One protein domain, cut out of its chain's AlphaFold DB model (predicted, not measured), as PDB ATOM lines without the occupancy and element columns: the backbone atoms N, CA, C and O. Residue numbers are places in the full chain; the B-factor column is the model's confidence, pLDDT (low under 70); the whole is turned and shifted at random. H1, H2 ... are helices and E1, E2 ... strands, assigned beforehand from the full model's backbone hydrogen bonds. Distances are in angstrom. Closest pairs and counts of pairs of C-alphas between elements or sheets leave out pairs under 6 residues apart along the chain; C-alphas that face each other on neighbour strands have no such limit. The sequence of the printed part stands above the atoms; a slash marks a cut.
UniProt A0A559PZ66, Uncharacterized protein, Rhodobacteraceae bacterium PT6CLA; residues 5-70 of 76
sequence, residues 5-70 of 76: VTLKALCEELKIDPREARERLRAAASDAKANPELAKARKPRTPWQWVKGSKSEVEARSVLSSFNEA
ATOM      1  N   VAL A   5      57.422 -15.000  -1.486       87.81
ATOM      2  CA  VAL A   5      56.024 -14.788  -1.133       87.81
ATOM      3  C   VAL A   5      55.460 -16.112  -0.642       87.81
ATOM      4  O   VAL A   5      55.422 -17.107  -1.366       87.81
ATOM      5  N   THR A   6      55.015 -16.138   0.610       88.81
ATOM      6  CA  THR A   6      54.340 -17.307   1.176       88.81
ATOM      7  C   THR A   6      52.833 -17.189   0.986       88.81
ATOM      8  O   THR A   6      52.281 -16.089   0.944       88.81
ATOM      9  N   LEU A   7      52.136 -18.324   0.948       86.00
ATOM     10  CA  LEU A   7      50.672 -18.314   0.932       86.00
ATOM     11  C   LEU A   7      50.074 -17.563   2.117       86.00
ATOM     12  O   LEU A   7      49.049 -16.921   1.953       86.00
ATOM     13  N   LYS A   8      50.710 -17.607   3.294       84.94
ATOM     14  CA  LYS A   8      50.217 -16.858   4.451       84.94
ATOM     15  C   LYS A   8      50.190 -15.354   4.161       84.94
ATOM     16  O   LYS A   8      49.174 -14.727   4.426       84.94
ATOM     17  N   ALA A   9      51.251 -14.818   3.555       88.69
ATOM     18  CA  ALA A   9      51.305 -13.412   3.164       88.69
ATOM     19  C   ALA A   9      50.214 -13.065   2.135       88.69
ATOM     20  O   ALA A   9      49.502 -12.085   2.318       88.69
ATOM     21  N   LEU A  10      50.005 -13.908   1.113       86.94
ATOM     22  CA  LEU A  10      48.922 -13.697   0.138       86.94
ATOM     23  C   LEU A  10      47.530 -13.775   0.772       86.94
ATOM     24  O   LEU A  10      46.653 -12.996   0.416       86.94
ATOM     25  N   CYS A  11      47.316 -14.704   1.703       87.12
ATOM     26  CA  CYS A  11      46.069 -14.817   2.452       87.12
ATOM     27  C   CYS A  11      45.789 -13.566   3.287       87.12
ATOM     28  O   CYS A  11      44.651 -13.116   3.317       87.12
ATOM     29  N   GLU A  12      46.806 -13.006   3.945       87.81
ATOM     30  CA  GLU A  12      46.672 -11.777   4.733       87.81
ATOM     31  C   GLU A  12      46.424 -10.553   3.838       87.81
ATOM     32  O   GLU A  12      45.522  -9.770   4.131       87.81
ATOM     33  N   GLU A  13      47.141 -10.422   2.715       85.88
ATOM     34  CA  GLU A  13      46.936  -9.331   1.749       85.88
ATOM     35  C   GLU A  13      45.546  -9.377   1.102       85.88
ATOM     36  O   GLU A  13      44.860  -8.360   1.017       85.88
ATOM     37  N   LEU A  14      45.119 -10.560   0.653       83.06
ATOM     38  CA  LEU A  14      43.841 -10.751  -0.037       83.06
ATOM     39  C   LEU A  14      42.672 -10.989   0.929       83.06
ATOM     40  O   LEU A  14      41.537 -11.113   0.478       83.06
ATOM     41  N   LYS A  15      42.932 -11.061   2.244       85.38
ATOM     42  CA  LYS A  15      41.956 -11.418   3.290       85.38
ATOM     43  C   LYS A  15      41.195 -12.716   2.982       85.38
ATOM     44  O   LYS A  15      39.991 -12.815   3.202       85.38
ATOM     45  N   ILE A  16      41.905 -13.719   2.467       84.69
ATOM     46  CA  ILE A  16      41.346 -15.033   2.127       84.69
ATOM     47  C   ILE A  16      41.691 -16.026   3.231       84.69
ATOM     48  O   ILE A  16      42.839 -16.109   3.676       84.69
ATOM     49  N   ASP A  17      40.721 -16.857   3.605       84.44
ATOM     50  CA  ASP A  17      40.946 -17.951   4.536       84.44
ATOM     51  C   ASP A  17      42.064 -18.896   4.058       84.44
ATOM     52  O   ASP A  17      42.020 -19.414   2.935       84.44
ATOM     53  N   PRO A  18      43.047 -19.226   4.915       82.75
ATOM     54  CA  PRO A  18      44.169 -20.081   4.536       82.75
ATOM     55  C   PRO A  18      43.748 -21.509   4.169       82.75
ATOM     56  O   PRO A  18      44.485 -22.193   3.456       82.75
ATOM     57  N   ARG A  19      42.581 -21.990   4.624       83.19
ATOM     58  CA  ARG A  19      42.002 -23.251   4.123       83.19
ATOM     59  C   ARG A  19      41.555 -23.110   2.677       83.19
ATOM     60  O   ARG A  19      41.990 -23.884   1.830       83.19
ATOM     61  N   GLU A  20      40.727 -22.111   2.411       84.12
ATOM     62  CA  GLU A  20      40.102 -21.923   1.109       84.12
ATOM     63  C   GLU A  20      41.153 -21.622   0.041       84.12
ATOM     64  O   GLU A  20      41.172 -22.249  -1.016       84.12
ATOM     65  N   ALA A  21      42.122 -20.764   0.364       87.12
ATOM     66  CA  ALA A  21      43.254 -20.479  -0.505       87.12
ATOM     67  C   ALA A  21      44.047 -21.751  -0.858       87.12
ATOM     68  O   ALA A  21      44.402 -21.961  -2.016       87.12
ATOM     69  N   ARG A  22      44.281 -22.651   0.112       86.19
ATOM     70  CA  ARG A  22      44.966 -23.935  -0.133       86.19
ATOM     71  C   ARG A  22      44.165 -24.863  -1.031       86.19
ATOM     72  O   ARG A  22      44.761 -25.517  -1.884       86.19
ATOM     73  N   GLU A  23      42.859 -24.977  -0.811       86.62
ATOM     74  CA  GLU A  23      42.001 -25.840  -1.625       86.62
ATOM     75  C   GLU A  23      41.933 -25.344  -3.067       86.62
ATOM     76  O   GLU A  23      42.143 -26.130  -3.991       86.62
ATOM     77  N   ARG A  24      41.779 -24.032  -3.263       83.94
ATOM     78  CA  ARG A  24      41.775 -23.410  -4.592       83.94
ATOM     79  C   ARG A  24      43.104 -23.574  -5.312       83.94
ATOM     80  O   ARG A  24      43.128 -24.018  -6.456       83.94
ATOM     81  N   LEU A  25      44.218 -23.293  -4.637       86.00
ATOM     82  CA  LEU A  25      45.544 -23.511  -5.215       86.00
ATOM     83  C   LEU A  25      45.769 -24.982  -5.554       86.00
ATOM     84  O   LEU A  25      46.370 -25.287  -6.576       86.00
ATOM     85  N   ARG A  26      45.257 -25.915  -4.743       84.94
ATOM     86  CA  ARG A  26      45.332 -27.348  -5.051       84.94
ATOM     87  C   ARG A  26      44.515 -27.704  -6.294       84.94
ATOM     88  O   ARG A  26      45.002 -28.513  -7.084       84.94
ATOM     89  N   ALA A  27      43.328 -27.127  -6.472       85.69
ATOM     90  CA  ALA A  27      42.510 -27.316  -7.668       85.69
ATOM     91  C   ALA A  27      43.216 -26.759  -8.914       85.69
ATOM     92  O   ALA A  27      43.453 -27.508  -9.858       85.69
ATOM     93  N   ALA A  28      43.681 -25.507  -8.861       85.50
ATOM     94  CA  ALA A  28      44.419 -24.871  -9.952       85.50
ATOM     95  C   ALA A  28      45.722 -25.606 -10.302       85.50
ATOM     96  O   ALA A  28      46.044 -25.770 -11.469       85.50
ATOM     97  N   ALA A  29      46.444 -26.115  -9.302       85.69
ATOM     98  CA  ALA A  29      47.652 -26.912  -9.518       85.69
ATOM     99  C   ALA A  29      47.376 -28.328 -10.030       85.69
ATOM    100  O   ALA A  29      48.289 -28.994 -10.509       85.69
ATOM    101  N   SER A  30      46.160 -28.838  -9.831       82.44
ATOM    102  CA  SER A  30      45.741 -30.106 -10.433       82.44
ATOM    103  C   SER A  30      45.369 -29.900 -11.900       82.44
ATOM    104  O   SER A  30      45.546 -30.811 -12.705       82.44
ATOM    105  N   ASP A  31      44.939 -28.690 -12.263       80.94
ATOM    106  CA  ASP A  31      44.748 -28.273 -13.645       80.94
ATOM    107  C   ASP A  31      46.065 -27.788 -14.275       80.94
ATOM    108  O   ASP A  31      46.311 -26.600 -14.495       80.94
ATOM    109  N   ALA A  32      46.928 -28.752 -14.598       78.12
ATOM    110  CA  ALA A  32      48.195 -28.493 -15.280       78.12
ATOM    111  C   ALA A  32      48.028 -27.925 -16.705       78.12
ATOM    112  O   ALA A  32      49.024 -27.520 -17.304       78.12
ATOM    113  N   LYS A  33      46.804 -27.900 -17.261       79.56
ATOM    114  CA  LYS A  33      46.514 -27.244 -18.545       79.56
ATOM    115  C   LYS A  33      46.293 -25.748 -18.359       79.56
ATOM    116  O   LYS A  33      46.740 -24.975 -19.198       79.56
ATOM    117  N   ALA A  34      45.629 -25.358 -17.274       78.31
ATOM    118  CA  ALA A  34      45.401 -23.958 -16.941       78.31
ATOM    119  C   ALA A  34      46.629 -23.297 -16.295       78.31
ATOM    120  O   ALA A  34      46.938 -22.157 -16.621       78.31
ATOM    121  N   ASN A  35      47.337 -24.000 -15.399       79.94
ATOM    122  CA  ASN A  35      48.469 -23.444 -14.644       79.94
ATOM    123  C   ASN A  35      49.644 -24.437 -14.582       79.94
ATOM    124  O   ASN A  35      49.865 -25.099 -13.558       79.94
ATOM    125  N   PRO A  36      50.403 -24.597 -15.679       80.81
ATOM    126  CA  PRO A  36      51.500 -25.558 -15.740       80.81
ATOM    127  C   PRO A  36      52.649 -25.206 -14.786       80.81
ATOM    128  O   PRO A  36      53.301 -26.112 -14.265       80.81
ATOM    129  N   GLU A  37      52.910 -23.924 -14.517       81.25
ATOM    130  CA  GLU A  37      54.012 -23.500 -13.642       81.25
ATOM    131  C   GLU A  37      53.643 -23.656 -12.159       81.25
ATOM    132  O   GLU A  37      54.478 -24.062 -11.346       81.25
ATOM    133  N   LEU A  38      52.382 -23.413 -11.797       80.88
ATOM    134  CA  LEU A  38      51.838 -23.695 -10.468       80.88
ATOM    135  C   LEU A  38      51.756 -25.208 -10.200       80.88
ATOM    136  O   LEU A  38      52.117 -25.663  -9.111       80.88
ATOM    137  N   ALA A  39      51.366 -26.001 -11.203       82.00
ATOM    138  CA  ALA A  39      51.350 -27.462 -11.125       82.00
ATOM    139  C   ALA A  39      52.756 -28.052 -10.926       82.00
ATOM    140  O   ALA A  39      52.943 -28.917 -10.069       82.00
ATOM    141  N   LYS A  40      53.767 -27.548 -11.648       76.44
ATOM    142  CA  LYS A  40      55.173 -27.972 -11.491       76.44
ATOM    143  C   LYS A  40      55.775 -27.565 -10.146       76.44
ATOM    144  O   LYS A  40      56.564 -28.317  -9.576       76.44
ATOM    145  N   ALA A  41      55.405 -26.397  -9.621       72.56
ATOM    146  CA  ALA A  41      55.853 -25.941  -8.305       72.56
ATOM    147  C   ALA A  41      55.233 -26.756  -7.149       72.56
ATOM    148  O   ALA A  41      55.739 -26.735  -6.023       72.56
ATOM    149  N   ARG A  42      54.148 -27.501  -7.408       71.38
ATOM    150  CA  ARG A  42      53.411 -28.253  -6.390       71.38
ATOM    151  C   ARG A  42      54.146 -29.527  -5.972       71.38
ATOM    152  O   ARG A  42      54.066 -30.562  -6.631       71.38
ATOM    153  N   LYS A  43      54.744 -29.503  -4.779       67.50
ATOM    154  CA  LYS A  43      55.245 -30.705  -4.092       67.50
ATOM    155  C   LYS A  43      54.311 -31.129  -2.950       67.50
ATOM    156  O   LYS A  43      53.875 -30.276  -2.170       67.50
ATOM    157  N   PRO A  44      54.002 -32.432  -2.799       70.69
ATOM    158  CA  PRO A  44      53.256 -32.933  -1.648       70.69
ATOM    159  C   PRO A  44      53.917 -32.495  -0.335       70.69
ATOM    160  O   PRO A  44      55.141 -32.512  -0.224       70.69
ATOM    161  N   ARG A  45      53.108 -32.107   0.660       70.12
ATOM    162  CA  ARG A  45      53.557 -31.715   2.017       70.12
ATOM    163  C   ARG A  45      54.490 -30.496   2.080       70.12
ATOM    164  O   ARG A  45      55.005 -30.195   3.151       70.12
ATOM    165  N   THR A  46      54.688 -29.785   0.973       75.62
ATOM    166  CA  THR A  46      55.511 -28.572   0.945       75.62
ATOM    167  C   THR A  46      54.615 -27.347   1.139       75.62
ATOM    168  O   THR A  46      53.535 -27.287   0.544       75.62
ATOM    169  N   PRO A  47      55.001 -26.377   1.985       79.69
ATOM    170  CA  PRO A  47      54.269 -25.124   2.105       79.69
ATOM    171  C   PRO A  47      54.299 -24.354   0.782       79.69
ATOM    172  O   PRO A  47      55.321 -24.297   0.101       79.69
ATOM    173  N   TRP A  48      53.168 -23.740   0.446       86.00
ATOM    174  CA  TRP A  48      53.025 -22.874  -0.718       86.00
ATOM    175  C   TRP A  48      53.895 -21.625  -0.570       86.00
ATOM    176  O   TRP A  48      53.661 -20.786   0.308       86.00
ATOM    177  N   GLN A  49      54.916 -21.550  -1.415       87.25
ATOM    178  CA  GLN A  49      55.904 -20.487  -1.458       87.25
ATOM    179  C   GLN A  49      56.281 -20.252  -2.912       87.25
ATOM    180  O   GLN A  49      56.532 -21.207  -3.649       87.25
ATOM    181  N   TRP A  50      56.343 -18.992  -3.306       88.81
ATOM    182  CA  TRP A  50      56.721 -18.589  -4.647       88.81
ATOM    183  C   TRP A  50      57.773 -17.498  -4.567       88.81
ATOM    184  O   TRP A  50      57.819 -16.733  -3.608       88.81
ATOM    185  N   VAL A  51      58.627 -17.415  -5.579       87.38
ATOM    186  CA  VAL A  51      59.545 -16.282  -5.697       87.38
ATOM    187  C   VAL A  51      58.742 -15.097  -6.223       87.38
ATOM    188  O   VAL A  51      57.995 -15.244  -7.193       87.38
ATOM    189  N   LYS A  52      58.859 -13.934  -5.587       85.50
ATOM    190  CA  LYS A  52      58.191 -12.703  -6.019       85.50
ATOM    191  C   LYS A  52      58.576 -12.379  -7.463       85.50
ATOM    192  O   LYS A  52      59.761 -12.370  -7.793       85.50
ATOM    193  N   GLY A  53      57.586 -12.152  -8.326       82.62
ATOM    194  CA  GLY A  53      57.799 -11.925  -9.758       82.62
ATOM    195  C   GLY A  53      58.003 -13.200 -10.588       82.62
ATOM    196  O   GLY A  53      58.285 -13.112 -11.782       82.62
ATOM    197  N   SER A  54      57.860 -14.391  -9.994       85.62
ATOM    198  CA  SER A  54      57.843 -15.649 -10.750       85.62
ATOM    199  C   SER A  54      56.475 -15.910 -11.382       85.62
ATOM    200  O   SER A  54      55.439 -15.505 -10.859       85.62
ATOM    201  N   LYS A  55      56.452 -16.662 -12.487       87.06
ATOM    202  CA  LYS A  55      55.202 -17.038 -13.171       87.06
ATOM    203  C   LYS A  55      54.234 -17.778 -12.245       87.06
ATOM    204  O   LYS A  55      53.048 -17.476 -12.240       87.06
ATOM    205  N   SER A  56      54.748 -18.672 -11.400       84.94
ATOM    206  CA  SER A  56      53.942 -19.403 -10.419       84.94
ATOM    207  C   SER A  56      53.293 -18.488  -9.368       84.94
ATOM    208  O   SER A  56      52.202 -18.798  -8.897       84.94
ATOM    209  N   GLU A  57      53.940 -17.375  -8.992       88.88
ATOM    210  CA  GLU A  57      53.368 -16.374  -8.076       88.88
ATOM    211  C   GLU A  57      52.221 -15.610  -8.738       88.88
ATOM    212  O   GLU A  57      51.157 -15.461  -8.139       88.88
ATOM    213  N   VAL A  58      52.417 -15.189  -9.989       88.00
ATOM    214  CA  VAL A  58      51.389 -14.499 -10.779       88.00
ATOM    215  C   VAL A  58      50.167 -15.396 -10.979       88.00
ATOM    216  O   VAL A  58      49.044 -14.956 -10.734       88.00
ATOM    217  N   GLU A  59      50.372 -16.666 -11.339       87.62
ATOM    218  CA  GLU A  59      49.297 -17.662 -11.445       87.62
ATOM    219  C   GLU A  59      48.579 -17.845 -10.097       87.62
ATOM    220  O   GLU A  59      47.351 -17.812 -10.035       87.62
ATOM    221  N   ALA A  60      49.321 -17.961  -8.990       87.44
ATOM    222  CA  ALA A  60      48.733 -18.131  -7.662       87.44
ATOM    223  C   ALA A  60      47.895 -16.919  -7.237       87.44
ATOM    224  O   ALA A  60      46.768 -17.087  -6.765       87.44
ATOM    225  N   ARG A  61      48.406 -15.698  -7.433       87.69
ATOM    226  CA  ARG A  61      47.652 -14.465  -7.175       87.69
ATOM    227  C   ARG A  61      46.425 -14.361  -8.066       87.69
ATOM    228  O   ARG A  61      45.367 -14.008  -7.561       87.69
ATOM    229  N   SER A  62      46.539 -14.702  -9.348       86.94
ATOM    230  CA  SER A  62      45.406 -14.685 -10.274       86.94
ATOM    231  C   SER A  62      44.315 -15.659  -9.826       86.94
ATOM    232  O   SER A  62      43.178 -15.242  -9.657       86.94
ATOM    233  N   VAL A  63      44.660 -16.907  -9.495       86.44
ATOM    234  CA  VAL A  63      43.706 -17.910  -8.985       86.44
ATOM    235  C   VAL A  63      43.004 -17.435  -7.708       86.44
ATOM    236  O   VAL A  63      41.792 -17.596  -7.554       86.44
ATOM    237  N   LEU A  64      43.757 -16.853  -6.773       85.62
ATOM    238  CA  LEU A  64      43.209 -16.379  -5.504       85.62
ATOM    239  C   LEU A  64      42.349 -15.118  -5.678       85.62
ATOM    240  O   LEU A  64      41.283 -15.031  -5.067       85.62
ATOM    241  N   SER A  65      42.774 -14.186  -6.533       81.94
ATOM    242  CA  SER A  65      42.072 -12.933  -6.826       81.94
ATOM    243  C   SER A  65      40.811 -13.153  -7.657       81.94
ATOM    244  O   SER A  65      39.769 -12.607  -7.314       81.94
ATOM    245  N   SER A  66      40.862 -13.987  -8.701       76.00
ATOM    246  CA  SER A  66      39.699 -14.304  -9.541       76.00
ATOM    247  C   SER A  66      38.579 -14.972  -8.752       76.00
ATOM    248  O   SER A  66      37.413 -14.824  -9.095       76.00
ATOM    249  N   PHE A  67      38.906 -15.685  -7.674       65.88
ATOM    250  CA  PHE A  67      37.880 -16.236  -6.796       65.88
ATOM    251  C   PHE A  67      37.415 -15.223  -5.742       65.88
ATOM    252  O   PHE A  67      36.259 -15.270  -5.336       65.88
ATOM    253  N   ASN A  68      38.266 -14.296  -5.289       60.69
ATOM    254  CA  ASN A  68      37.867 -13.280  -4.306       60.69
ATOM    255  C   ASN A  68      36.638 -12.469  -4.763       60.69
ATOM    256  O   ASN A  68      35.793 -12.121  -3.947       60.69
ATOM    257  N   GLU A  69      36.486 -12.263  -6.071       53.28
ATOM    258  CA  GLU A  69      35.336 -11.577  -6.674       53.28
ATOM    259  C   GLU A  69      34.031 -12.406  -6.659       53.28
ATOM    260  O   GLU A  69      32.941 -11.863  -6.819       53.28
ATOM    261  N   ALA A  70      34.115 -13.716  -6.402       49.28
ATOM    262  CA  ALA A  70      32.978 -14.639  -6.369       49.28
ATOM    263  C   ALA A  70      32.359 -14.843  -4.970       49.28
ATOM    264  O   ALA A  70      31.367 -15.563  -4.845       49.28
TER     265      ALA A  70
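This is residues 5 to 70 of the 76 residues of an uncharacterized protein of Rhodobacteraceae bacterium PT6CLA (UniProt A0A559PZ66). A compact, rounded knot of four crossed helices: the two longest, H2 and H4, pack on each other at a steep tilt, H1 packs on both near one end of H2, and H3 packs on both near its other end. A short strand, E1, lies beside the first two residues printed, 5 to 6, which pair antiparallel with its residues 49 to 50. The printed part has 66 residues, with H1, H2, H3, E1 and H4 in that order; the class is mostly helix. The radius of gyration of the C-alphas is 10.6 A, and the spans are 26 by 23 by 22 A.

Find C-alpha 7 at (50.672, -18.314, 0.932), where H1 begins; it runs to residue 14. H2, residues 18 to 30, covers 18.1 A from C-alpha 18 at (44.169, -20.081, 4.536). Next come H3, residues 36 to 41, and E1, residues 49 to 51, which pairs with no named strand. H4, residues 55 to 68, covers 19.8 A and ends at C-alpha 68, (37.867, -13.280, -4.306).

Look first at the hubs, H2 and H4, which touch at C-alphas 21 and 64, 6.5 A apart, opposite ways at a steep tilt of 58 degrees. H1 touches H2, closest at C-alphas 11 and 18, 6.0 A, and touches H4 at C-alphas 14 and 65, 7.3 A. H3 touches H2 at C-alphas 29 and 39, 4.1 A, and touches H4 at C-alphas 38 and 56, 4.8 A, about perpendicular at 75 degrees. H1 and H3 are apart. In H1, H2, H3 and H4 every O i to N i+4 pair is within hydrogen-bond range.

The farthest C-alphas, of Arg 45 and Glu 69, are 28.5 A apart. The printed part has no cut and no long link. Residue 43 and residues 67 to 70 have pLDDT under 70.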